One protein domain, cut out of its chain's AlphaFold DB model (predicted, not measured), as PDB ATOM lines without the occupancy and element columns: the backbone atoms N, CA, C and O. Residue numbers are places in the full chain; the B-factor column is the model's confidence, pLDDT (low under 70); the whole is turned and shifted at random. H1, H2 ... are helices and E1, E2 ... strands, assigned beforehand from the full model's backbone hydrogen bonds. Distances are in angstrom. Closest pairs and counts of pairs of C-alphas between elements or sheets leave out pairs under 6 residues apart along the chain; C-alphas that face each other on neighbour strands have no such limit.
ATOM      1  N   THR A  12     151.477 158.239 147.495       98.25
ATOM      2  CA  THR A  12     150.251 158.709 148.149       98.25
ATOM      3  C   THR A  12     149.248 157.568 148.253       98.25
ATOM      4  O   THR A  12     148.730 157.303 149.345       98.25
ATOM      5  N   LEU A  13     149.024 156.849 147.151       98.31
ATOM      6  CA  LEU A  13     148.184 155.659 147.130       98.31
ATOM      7  C   LEU A  13     148.736 154.575 148.055       98.31
ATOM      8  O   LEU A  13     147.991 154.027 148.865       98.31
ATOM      9  N   LEU A  14     150.040 154.301 148.004       98.56
ATOM     10  CA  LEU A  14     150.663 153.274 148.842       98.56
ATOM     11  C   LEU A  14     150.509 153.584 150.337       98.56
ATOM     12  O   LEU A  14     150.082 152.723 151.109       98.56
ATOM     13  N   ARG A  15     150.732 154.830 150.768       98.62
ATOM     14  CA  ARG A  15     150.494 155.238 152.165       98.62
ATOM     15  C   ARG A  15     149.015 155.150 152.552       98.62
ATOM     16  O   ARG A  15     148.712 154.819 153.700       98.62
ATOM     17  N   HIS A  16     148.095 155.426 151.627       98.56
ATOM     18  CA  HIS A  16     146.663 155.237 151.862       98.56
ATOM     19  C   HIS A  16     146.317 153.754 152.066       98.56
ATOM     20  O   HIS A  16     145.665 153.407 153.054       98.56
ATOM     21  N   LEU A  17     146.804 152.875 151.185       98.38
ATOM     22  CA  LEU A  17     146.622 151.426 151.282       98.38
ATOM     23  C   LEU A  17     147.202 150.867 152.582       98.38
ATOM     24  O   LEU A  17     146.519 150.117 153.273       98.38
ATOM     25  N   ALA A  18     148.403 151.297 152.974       98.62
ATOM     26  CA  ALA A  18     149.031 150.881 154.226       98.62
ATOM     27  C   ALA A  18     148.166 151.201 155.455       98.62
ATOM     28  O   ALA A  18     147.977 150.353 156.325       98.62
ATOM     29  N   ARG A  19     147.577 152.405 155.504       98.62
ATOM     30  CA  ARG A  19     146.650 152.789 156.581       98.62
ATOM     31  C   ARG A  19     145.411 151.906 156.594       98.62
ATOM     32  O   ARG A  19     144.981 151.505 157.666       98.62
ATOM     33  N   ARG A  20     144.840 151.600 155.424       98.44
ATOM     34  CA  ARG A  20     143.678 150.704 155.319       98.44
ATOM     35  C   ARG A  20     144.017 149.295 155.795       98.44
ATOM     36  O   ARG A  20     143.269 148.767 156.612       98.44
ATOM     37  N   LEU A  21     145.138 148.728 155.352       98.44
ATOM     38  CA  LEU A  21     145.612 147.413 155.793       98.44
ATOM     39  C   LEU A  21     145.771 147.355 157.313       98.44
ATOM     40  O   LEU A  21     145.253 146.436 157.931       98.44
ATOM     41  N   GLY A  22     146.372 148.379 157.925       98.25
ATOM     42  CA  GLY A  22     146.554 148.441 159.380       98.25
ATOM     43  C   GLY A  22     145.259 148.535 160.198       98.25
ATOM     44  O   GLY A  22     145.313 148.450 161.418       98.25
ATOM     45  N   THR A  23     144.095 148.715 159.560       98.38
ATOM     46  CA  THR A  23     142.787 148.664 160.246       98.38
ATOM     47  C   THR A  23     142.126 147.288 160.206       98.38
ATOM     48  O   THR A  23     141.094 147.089 160.846       98.38
ATOM     49  N   LEU A  24     142.674 146.345 159.435       98.31
ATOM     50  CA  LEU A  24     142.099 145.016 159.263       98.31
ATOM     51  C   LEU A  24     142.584 144.091 160.375       98.31
ATOM     52  O   LEU A  24     143.785 143.955 160.572       98.31
ATOM     53  N   SER A  25     141.668 143.376 161.034       97.81
ATOM     54  CA  SER A  25     142.037 142.385 162.056       97.81
ATOM     55  C   SER A  25     142.903 141.250 161.503       97.81
ATOM     56  O   SER A  25     143.673 140.660 162.242       97.81
ATOM     57  N   LEU A  26     142.793 140.968 160.199       98.00
ATOM     58  CA  LEU A  26     143.623 139.995 159.485       98.00
ATOM     59  C   LEU A  26     145.109 140.387 159.450       98.00
ATOM     60  O   LEU A  26     145.959 139.528 159.239       98.00
ATOM     61  N   VAL A  27     145.432 141.672 159.594       98.50
ATOM     62  CA  VAL A  27     146.787 142.197 159.417       98.50
ATOM     63  C   VAL A  27     147.441 142.380 160.780       98.50
ATOM     64  O   VAL A  27     147.009 143.207 161.577       98.50
ATOM     65  N   GLU A  28     148.513 141.633 161.024       98.44
ATOM     66  CA  GLU A  28     149.316 141.743 162.243       98.44
ATOM     67  C   GLU A  28     150.182 143.006 162.215       98.44
ATOM     68  O   GLU A  28     150.284 143.736 163.201       98.44
ATOM     69  N   SER A  29     150.815 143.288 161.074       98.44
ATOM     70  CA  SER A  29     151.669 144.463 160.918       98.44
ATOM     71  C   SER A  29     151.763 144.934 159.470       98.44
ATOM     72  O   SER A  29     151.538 144.175 158.525       98.44
ATOM     73  N   VAL A  30     152.104 146.213 159.299       98.75
ATOM     74  CA  VAL A  30     152.325 146.853 157.998       98.75
ATOM     75  C   VAL A  30     153.606 147.675 158.057       98.75
ATOM     76  O   VAL A  30     153.792 148.471 158.976       98.75
ATOM     77  N   SER A  31     154.459 147.529 157.049       98.50
ATOM     78  CA  SER A  31     155.638 148.356 156.813       98.50
ATOM     79  C   SER A  31     155.497 149.111 155.495       98.50
ATOM     80  O   SER A  31     155.071 148.559 154.477       98.50
ATOM     81  N   VAL A  32     155.844 150.393 155.521       98.44
ATOM     82  CA  VAL A  32     155.797 151.288 154.362       98.44
ATOM     83  C   VAL A  32     157.229 151.573 153.937       98.44
ATOM     84  O   VAL A  32     157.966 152.189 154.703       98.44
ATOM     85  N   PHE A  33     157.599 151.141 152.732       98.00
ATOM     86  CA  PHE A  33     158.938 151.307 152.158       98.00
ATOM     87  C   PHE A  33     160.064 150.747 153.049       98.00
ATOM     88  O   PHE A  33     161.013 151.471 153.365       98.00
ATOM     89  N   PRO A  34     159.984 149.473 153.497       97.31
ATOM     90  CA  PRO A  34     161.076 148.856 154.247       97.31
ATOM     91  C   PRO A  34     162.358 148.814 153.409       97.31
ATOM     92  O   PRO A  34     162.305 148.736 152.183       97.31
ATOM     93  N   HIS A  35     163.519 148.807 154.066       95.44
ATOM     94  CA  HIS A  35     164.828 148.855 153.402       95.44
ATOM     95  C   HIS A  35     165.006 147.752 152.339       95.44
ATOM     96  O   HIS A  35     165.520 148.002 151.254       95.44
ATOM     97  N   GLU A  36     164.539 146.538 152.622       92.75
ATOM     98  CA  GLU A  36     164.566 145.396 151.704       92.75
ATOM     99  C   GLU A  36     163.568 145.493 150.534       92.75
ATOM    100  O   GLU A  36     163.746 144.796 149.533       92.75
ATOM    101  N   ARG A  37     162.521 146.325 150.641       94.69
ATOM    102  CA  ARG A  37     161.487 146.557 149.612       94.69
ATOM    103  C   ARG A  37     161.112 148.052 149.558       94.69
ATOM    104  O   ARG A  37     159.984 148.412 149.899       94.69
ATOM    105  N   PRO A  38     162.028 148.935 149.120       95.88
ATOM    106  CA  PRO A  38     161.873 150.387 149.277       95.88
ATOM    107  C   PRO A  38     160.739 150.989 148.434       95.88
ATOM    108  O   PRO A  38     160.303 152.102 148.692       95.88
ATOM    109  N   GLU A  39     160.229 150.250 147.451       96.38
ATOM    110  CA  GLU A  39     159.145 150.681 146.561       96.38
ATOM    111  C   GLU A  39     157.797 150.024 146.907       96.38
ATOM    112  O   GLU A  39     156.857 150.091 146.120       96.38
ATOM    113  N   SER A  40     157.697 149.338 148.049       97.88
ATOM    114  CA  SER A  40     156.528 148.521 148.375       97.88
ATOM    115  C   SER A  40     155.920 148.869 149.736       97.88
ATOM    116  O   SER A  40     156.592 149.318 150.667       97.88
ATOM    117  N   VAL A  41     154.627 148.587 149.871       98.69
ATOM    118  CA  VAL A  41     153.975 148.361 151.167       98.69
ATOM    119  C   VAL A  41     153.965 146.865 151.420       98.69
ATOM    120  O   VAL A  41     153.535 146.101 150.559       98.69
ATOM    121  N   VAL A  42     154.432 146.449 152.593       98.69
ATOM    122  CA  VAL A  42     154.494 145.042 152.997       98.69
ATOM    123  C   VAL A  42     153.629 144.856 154.233       98.69
ATOM    124  O   VAL A  42     153.823 145.546 155.228       98.69
ATOM    125  N   ALA A  43     152.672 143.940 154.176       98.62
ATOM    126  CA  ALA A  43     151.846 143.547 155.305       98.62
ATOM    127  C   ALA A  43     152.086 142.079 155.659       98.62
ATOM    128  O   ALA A  43     152.207 141.228 154.776       98.62
ATOM    129  N   TRP A  44     152.120 141.794 156.953       98.50
ATOM    130  CA  TRP A  44     152.141 140.441 157.496       98.50
ATOM    131  C   TRP A  44     150.765 140.140 158.061       98.50
ATOM    132  O   TRP A  44     150.194 140.963 158.783       98.50
ATOM    133  N   PHE A  45     150.204 138.995 157.686       98.44
ATOM    134  CA  PHE A  45     148.891 138.600 158.180       98.44
ATOM    135  C   PHE A  45     149.022 137.773 159.448       98.44
ATOM    136  O   PHE A  45     149.950 136.975 159.587       98.44
ATOM    137  N   ASP A  46     148.066 137.960 160.348       97.94
ATOM    138  CA  ASP A  46     148.030 137.256 161.616       97.94
ATOM    139  C   ASP A  46     147.768 135.765 161.376       97.94
ATOM    140  O   ASP A  46     146.754 135.357 160.795       97.94
ATOM    141  N   ARG A  47     148.710 134.943 161.843       95.38
ATOM    142  CA  ARG A  47     148.702 133.490 161.669       95.38
ATOM    143  C   ARG A  47     147.455 132.829 162.262       95.38
ATOM    144  O   ARG A  47     147.094 131.751 161.806       95.38
ATOM    145  N   GLN A  48     146.767 133.452 163.224       96.81
ATOM    146  CA  GLN A  48     145.544 132.891 163.813       96.81
ATOM    147  C   GLN A  48     144.425 132.652 162.783       96.81
ATOM    148  O   GLN A  48     143.527 131.847 163.024       96.81
ATOM    149  N   TYR A  49     144.476 133.342 161.639       97.25
ATOM    150  CA  TYR A  49     143.508 133.197 160.551       97.25
ATOM    151  C   TYR A  49     143.895 132.130 159.512       97.25
ATOM    152  O   TYR A  49     143.171 131.954 158.531       97.25
ATOM    153  N   PHE A  50     145.006 131.415 159.705       95.19
ATOM    154  CA  PHE A  50     145.541 130.436 158.756       95.19
ATOM    155  C   PHE A  50     145.687 129.044 159.389       95.19
ATOM    156  O   PHE A  50     145.858 128.933 160.602       95.19
ATOM    157  N   PRO A  51     145.638 127.957 158.591       95.00
ATOM    158  CA  PRO A  51     145.985 126.621 159.071       95.00
ATOM    159  C   PRO A  51     147.406 126.555 159.645       95.00
ATOM    160  O   PRO A  51     148.312 127.198 159.120       95.00
ATOM    161  N   ASP A  52     147.630 125.673 160.624       92.44
ATOM    162  CA  ASP A  52     148.931 125.486 161.298       92.44
ATOM    163  C   ASP A  52     150.092 125.122 160.354       92.44
ATOM    164  O   ASP A  52     151.265 125.252 160.707       92.44
ATOM    165  N   THR A  53     149.783 124.652 159.143       92.00
ATOM    166  CA  THR A  53     150.772 124.358 158.099       92.00
ATOM    167  C   THR A  53     151.385 125.613 157.473       92.00
ATOM    168  O   THR A  53     152.400 125.503 156.785       92.00
ATOM    169  N   ILE A  54     150.799 126.793 157.701       94.06
ATOM    170  CA  ILE A  54     151.284 128.084 157.216       94.06
ATOM    171  C   ILE A  54     152.035 128.790 158.347       94.06
ATOM    172  O   ILE A  54     151.479 129.136 159.387       94.06
ATOM    173  N   GLN A  55     153.327 129.017 158.131       93.75
ATOM    174  CA  GLN A  55     154.223 129.627 159.109       93.75
ATOM    175  C   GLN A  55     154.185 131.154 159.053       93.75
ATOM    176  O   GLN A  55     154.287 131.804 160.090       93.75
ATOM    177  N   GLN A  56     154.017 131.720 157.857       94.75
ATOM    178  CA  GLN A  56     153.962 133.162 157.640       94.75
ATOM    179  C   GLN A  56     153.188 133.478 156.364       94.75
ATOM    180  O   GLN A  56     153.315 132.768 155.366       94.75
ATOM    181  N   VAL A  57     152.450 134.586 156.373       96.62
ATOM    182  CA  VAL A  57     151.786 135.127 155.186       96.62
ATOM    183  C   VAL A  57     152.213 136.572 154.983       96.62
ATOM    184  O   VAL A  57     152.156 137.378 155.910       96.62
ATOM    185  N   VAL A  58     152.665 136.887 153.772       97.00
ATOM    186  CA  VAL A  58     153.120 138.224 153.382       97.00
ATOM    187  C   VAL A  58     152.317 138.712 152.190       97.00
ATOM    188  O   VAL A  58     152.181 138.001 151.192       97.00
ATOM    189  N   PHE A  59     151.847 139.948 152.283       98.00
ATOM    190  CA  PHE A  59     151.159 140.668 151.227       98.00
ATOM    191  C   PHE A  59     151.956 141.920 150.861       98.00
ATOM    192  O   PHE A  59     152.116 142.826 151.674       98.00
ATOM    193  N   GLU A  60     152.495 141.954 149.647       98.25
ATOM    194  CA  GLU A  60     153.331 143.037 149.134       98.25
ATOM    195  C   GLU A  60     152.598 143.772 148.010       98.25
ATOM    196  O   GLU A  60     152.059 143.136 147.107       98.25
ATOM    197  N   ILE A  61     152.581 145.106 148.059       98.25
ATOM    198  CA  ILE A  61     151.927 145.964 147.068       98.25
ATOM    199  C   ILE A  61     152.916 147.004 146.556       98.25
ATOM    200  O   ILE A  61     153.532 147.723 147.345       98.25
ATOM    201  N   ARG A  62     152.967 147.154 145.235       97.56
ATOM    202  CA  ARG A  62     153.612 148.251 144.517       97.56
ATOM    203  C   ARG A  62     152.617 148.867 143.540       97.56
ATOM    204  O   ARG A  62     151.919 148.135 142.847       97.56
ATOM    205  N   ALA A  63     152.560 150.193 143.469       97.06
ATOM    206  CA  ALA A  63     151.648 150.914 142.586       97.06
ATOM    207  C   ALA A  63     152.317 152.164 142.011       97.06
ATOM    208  O   ALA A  63     153.130 152.801 142.680       97.06
ATOM    209  N   TYR A  64     151.956 152.516 140.783       96.12
ATOM    210  CA  TYR A  64     152.556 153.601 140.017       96.12
ATOM    211  C   TYR A  64     151.496 154.611 139.571       96.12
ATOM    212  O   TYR A  64     150.331 154.274 139.364       96.12
ATOM    213  N   THR A  65     151.912 155.860 139.383       95.81
ATOM    214  CA  THR A  65     151.026 156.987 139.025       95.81
ATOM    215  C   THR A  65     150.352 156.835 137.654       95.81
ATOM    216  O   THR A  65     149.314 157.443 137.408       95.81
ATOM    217  N   ASN A  66     150.894 155.985 136.776       91.25
ATOM    218  CA  ASN A  66     150.290 155.615 135.489       91.25
ATOM    219  C   ASN A  66     149.185 154.538 135.615       91.25
ATOM    220  O   ASN A  66     148.620 154.097 134.608       91.25
ATOM    221  N   GLY A  67     148.882 154.105 136.842       92.00
ATOM    222  CA  GLY A  67     147.881 153.092 137.156       92.00
ATOM    223  C   GLY A  67     148.396 151.652 137.143       92.00
ATOM    224  O   GLY A  67     147.608 150.755 137.440       92.00
ATOM    225  N   ASP A  68     149.671 151.416 136.825       93.88
ATOM    226  CA  ASP A  68     150.278 150.086 136.902       93.88
ATOM    227  C   ASP A  68     150.479 149.648 138.358       93.88
ATOM    228  O   ASP A  68     150.706 150.471 139.250       93.88
ATOM    229  N   PHE A  69     150.439 148.339 138.607       94.75
ATOM    230  CA  PHE A  69     150.697 147.781 139.934       94.75
ATOM    231  C   PHE A  69     151.239 146.349 139.879       94.75
ATOM    232  O   PHE A  69     151.039 145.630 138.902       94.75
ATOM    233  N   ASN A  70     151.884 145.941 140.972       94.94
ATOM    234  CA  ASN A  70     152.207 144.555 141.299       94.94
ATOM    235  C   ASN A  70     151.727 144.278 142.723       94.94
ATOM    236  O   ASN A  70     152.049 145.019 143.654       94.94
ATOM    237  N   ILE A  71     150.962 143.209 142.893       96.75
ATOM    238  CA  ILE A  71     150.556 142.702 144.199       96.75
ATOM    239  C   ILE A  71     151.044 141.268 144.292       96.75
ATOM    240  O   ILE A  71     150.714 140.448 143.440       96.75
ATOM    241  N   THR A  72     151.793 140.952 145.342       95.88
ATOM    242  CA  THR A  72     152.289 139.603 145.613       95.88
ATOM    243  C   THR A  72     151.734 139.115 146.942       95.88
ATOM    244  O   THR A  72     151.940 139.746 147.976       95.88
ATOM    245  N   TYR A  73     151.082 137.958 146.931       96.44
ATOM    246  CA  TYR A  73     150.730 137.224 148.142       96.44
ATOM    247  C   TYR A  73     151.619 135.984 148.237       96.44
ATOM    248  O   TYR A  73     151.760 135.237 147.267       96.44
ATOM    249  N   ARG A  74     152.239 135.769 149.398       95.12
ATOM    250  CA  ARG A  74     153.162 134.657 149.645       95.12
ATOM    251  C   ARG A  74     152.854 133.988 150.971       95.12
ATOM    252  O   ARG A  74     152.734 134.664 151.988       95.12
ATOM    253  N   GLU A  75     152.860 132.664 150.960       95.00
ATOM    254  CA  GLU A  75     152.805 131.837 152.158       95.00
ATOM    255  C   GLU A  75     154.110 131.060 152.305       95.00
ATOM    256  O   GLU A  75     154.617 130.473 151.342       95.00
ATOM    257  N   ASP A  76     154.634 131.031 153.524       92.62
ATOM    258  CA  ASP A  76     155.643 130.060 153.922       92.62
ATOM    259  C   ASP A  76     154.949 128.817 154.478       92.62
ATOM    260  O   ASP A  76     154.293 128.869 155.520       92.62
ATOM    261  N   ARG A  77     155.085 127.694 153.768       90.75
ATOM    262  CA  ARG A  77     154.518 126.390 154.146       90.75
ATOM    263  C   ARG A  77     155.595 125.404 154.610       90.75
ATOM    264  O   ARG A  77     155.555 124.231 154.241       90.75
ATOM    265  N   GLY A  78     156.607 125.878 155.340       82.06
ATOM    266  CA  GLY A  78     157.711 125.041 155.818       82.06
ATOM    267  C   GLY A  78     158.696 124.684 154.705       82.06
ATOM    268  O   GLY A  78     159.066 123.524 154.538       82.06
ATOM    269  N   GLY A  79     159.082 125.683 153.903       72.31
ATOM    270  CA  GLY A  79     160.054 125.529 152.811       72.31
ATOM    271  C   GLY A  79     159.453 125.262 151.427       72.31
ATOM    272  O   GLY A  79     160.183 125.246 150.436       72.31
ATOM    273  N   THR A  80     158.128 125.115 151.317       74.81
ATOM    274  CA  THR A  80     157.437 125.142 150.018       74.81
ATOM    275  C   THR A  80     156.972 126.563 149.729       74.81
ATOM    276  O   THR A  80     156.107 127.085 150.431       74.81
ATOM    277  N   ALA A  81     157.526 127.185 148.687       71.75
ATOM    278  CA  ALA A  81     157.063 128.489 148.229       71.75
ATOM    279  C   ALA A  81     155.664 128.353 147.613       71.75
ATOM    280  O   ALA A  81     155.497 127.670 146.601       71.75
ATOM    281  N   TRP A  82     154.677 129.007 148.224       90.19
ATOM    282  CA  TRP A  82     153.350 129.199 147.649       90.19
ATOM    283  C   TRP A  82     153.145 130.693 147.439       90.19
ATOM    284  O   TRP A  82     153.238 131.475 148.385       90.19
ATOM    285  N   MET A  83     152.921 131.109 146.198       92.94
ATOM    286  CA  MET A  83     152.682 132.514 145.887       92.94
ATOM    287  C   MET A  83     151.702 132.680 144.736       92.94
ATOM    288  O   MET A  83     151.662 131.847 143.832       92.94
ATOM    289  N   CYS A  84     150.983 133.792 144.743       93.50
ATOM    290  CA  CYS A  84     150.226 134.285 143.601       93.50
ATOM    291  C   CYS A  84     150.468 135.787 143.429       93.50
ATOM    292  O   CYS A  84     150.920 136.468 144.360       93.50
ATOM    293  N   ARG A  85     150.217 136.294 142.218       94.06
ATOM    294  CA  ARG A  85     150.414 137.711 141.895       94.06
ATOM    295  C   ARG A  85     149.274 138.268 141.065       94.06
ATOM    296  O   ARG A  85     148.757 137.576 140.194       94.06
ATOM    297  N   TRP A  86     148.953 139.532 141.306       94.00
ATOM    298  CA  TRP A  86     148.112 140.339 140.434       94.00
ATOM    299  C   TRP A  86     148.963 141.457 139.875       94.00
ATOM    300  O   TRP A  86     149.523 142.247 140.636       94.00
ATOM    301  N   ASP A  87     149.037 141.509 138.557       91.38
ATOM    302  CA  ASP A  87     149.874 142.452 137.850       91.38
ATOM    303  C   ASP A  87     149.028 143.263 136.879       91.38
ATOM    304  O   ASP A  87     148.171 142.735 136.168       91.38
ATOM    305  N   ARG A  88     149.278 144.571 136.878       91.44
ATOM    306  CA  ARG A  88     148.812 145.487 135.848       91.44
ATOM    307  C   ARG A  88     150.015 146.165 135.233       91.44
ATOM    308  O   ARG A  88     150.628 147.023 135.868       91.44
ATOM    309  N   HIS A  89     150.339 145.792 134.007       84.00
ATOM    310  CA  HIS A  89     151.347 146.469 133.206       84.00
ATOM    311  C   HIS A  89     151.164 146.135 131.731       84.00
ATOM    312  O   HIS A  89     150.605 145.097 131.376       84.00
ATOM    313  N   ASP A  90     151.680 146.998 130.863       78.31
ATOM    314  CA  ASP A  90     151.740 146.686 129.441       78.31
ATOM    315  C   ASP A  90     152.652 145.474 129.207       78.31
ATOM    316  O   ASP A  90     153.735 145.355 129.792       78.31
ATOM    317  N   ASN A  91     152.198 144.543 128.371       66.12
ATOM    318  CA  ASN A  91     152.970 143.385 127.942       66.12
ATOM    319  C   ASN A  91     152.447 142.917 126.571       66.12
ATOM    320  O   ASN A  91     151.234 142.816 126.386       66.12
ATOM    321  N   PRO A  92     153.319 142.616 125.593       59.62
ATOM    322  CA  PRO A  92     152.912 142.222 124.239       59.62
ATOM    323  C   PRO A  92     152.107 140.916 124.132       59.62
ATOM    324  O   PRO A  92     151.608 140.610 123.049       59.62
ATOM    325  N   HIS A  93     152.010 140.122 125.202       62.94
ATOM    326  CA  HIS A  93     151.513 138.745 125.142       62.94
ATOM    327  C   HIS A  93     150.243 138.465 125.960       62.94
ATOM    328  O   HIS A  93     149.678 137.385 125.809       62.94
ATOM    329  N   ASN A  94     149.775 139.390 126.803       60.31
ATOM    330  CA  ASN A  94     148.588 139.187 127.642       60.31
ATOM    331  C   ASN A  94     147.768 140.475 127.817       60.31
ATOM    332  O   ASN A  94     148.152 141.551 127.355       60.31
ATOM    333  N   SER A  95     146.591 140.350 128.441       71.62
ATOM    334  CA  SER A  95     145.830 141.519 128.872       71.62
ATOM    335  C   SER A  95     146.642 142.321 129.883       71.62
ATOM    336  O   SER A  95     147.364 141.761 130.708       71.62
ATOM    337  N   ARG A  96     146.478 143.648 129.833       79.56
ATOM    338  CA  ARG A  96     147.150 144.591 130.738       79.56
ATOM    339  C   ARG A  96     147.011 144.180 132.208       79.56
ATOM    340  O   ARG A  96     147.966 144.336 132.956       79.56
ATOM    341  N   ASP A  97     145.864 143.609 132.576       86.25
ATOM    342  CA  ASP A  97     145.620 142.954 133.863       86.25
ATOM    343  C   ASP A  97     145.821 141.443 133.708       86.25
ATOM    344  O   ASP A  97     145.187 140.838 132.841       86.25
ATOM    345  N   HIS A  98     146.655 140.831 134.548       86.62
ATOM    346  CA  HIS A  98     146.851 139.380 134.555       86.62
ATOM    347  C   HIS A  98     147.101 138.824 135.960       86.62
ATOM    348  O   HIS A  98     147.564 139.518 136.873       86.62
ATOM    349  N   PHE A  99     146.753 137.548 136.132       87.44
ATOM    350  CA  PHE A  99     146.879 136.826 137.395       87.44
ATOM    351  C   PHE A  99     147.852 135.661 137.240       87.44
ATOM    352  O   PHE A  99     147.676 134.794 136.386       87.44
ATOM    353  N   HIS A 100     148.855 135.608 138.111       86.00
ATOM    354  CA  HIS A 100     149.761 134.471 138.203       86.00
ATOM    355  C   HIS A 100     149.270 133.504 139.278       86.00
ATOM    356  O   HIS A 100     149.246 133.838 140.471       86.00
ATOM    357  N   GLN A 101     148.886 132.304 138.848       86.69
ATOM    358  CA  GLN A 101     148.300 131.296 139.722       86.69
ATOM    359  C   GLN A 101     149.338 130.685 140.681       86.69
ATOM    360  O   GLN A 101     150.514 130.549 140.345       86.69
TER     361      GLN A 101
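Overview. This is residues 12 to 101 of the 111 residues of an uncharacterized protein of Haladaptatus litoreus (UniProt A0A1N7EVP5). One twisted sheet of six antiparallel strands forms a long wall, and a single short helix, H1, packs on one face of it at the E1 and E2 end. H1 runs along the strands there, while E4, E5 and E6 reach away from it with both faces bare of helices. The 90 printed residues hold one named helix and then six named strands, in the order H1 E1 E2 E3 E4 E5 E6, and the strands lie across the sheet in that same order. The class is mixed, helices and strands, and the whole is compact, with a radius of gyration of the C-alphas of 14.0 A and spans of 40 by 29 by 23 A.

Arrangement. H1, residues 12 to 21, is on the sheet at a height of 7.7 A, and every O i to N i+4 pair in it is within hydrogen-bond range. It lies over E2, residues 41 to 45, and runs along the strands, at 7 degrees to E2 on the local plane. It is only just not over E1, residues 27 to 32, on which 2 of its C-alphas fall. Its closest C-alphas to E2 are those of Ala 18 and Val 41, 6.3 A apart. E1 and E2 form a hairpin, with N 31 and O 42 at 2.8 A. E3, residues 56 to 63, is the next neighbour, with N 43 and O 59 at 2.8 A. E4, residues 69 to 76, follows antiparallel at 173 degrees, with N 60 and O 72 at 2.8 A. E5, residues 81 to 88, pairs with E4 through N 71 and O 86 at 2.8 A. E6, residues 97 to 100, is an edge strand, with N 98 and O 87 at 2.9 A. The six strands make a meander, each the antiparallel neighbour of the one before. The two edge strands, E1 and E6, are apart.

Along the chain. H1 begins at C-alpha 12, (150.251, 158.709, 148.149), and is 14.4 A long. E1 measures 13.8 A and E2 13.1 A. E3 begins at C-alpha 56, (153.962, 133.162, 157.640), and measures 23.4 A; E4 measures 23.1 A and E5 22.6 A. E6, 10.4 A, ends at C-alpha 100, (149.761, 134.471, 138.203).

Size, cuts and confidence. The two C-alphas farthest apart are those of Gln 48 and Pro 92, at 41.3 A. The printed part has no cut and no long link; the links H1 to E1, E3 to E4 and E4 to E5 are tight. The mean pLDDT of the printed part is 92.4, and residues 91 to 94, in the link from E5 to E6, are under 70.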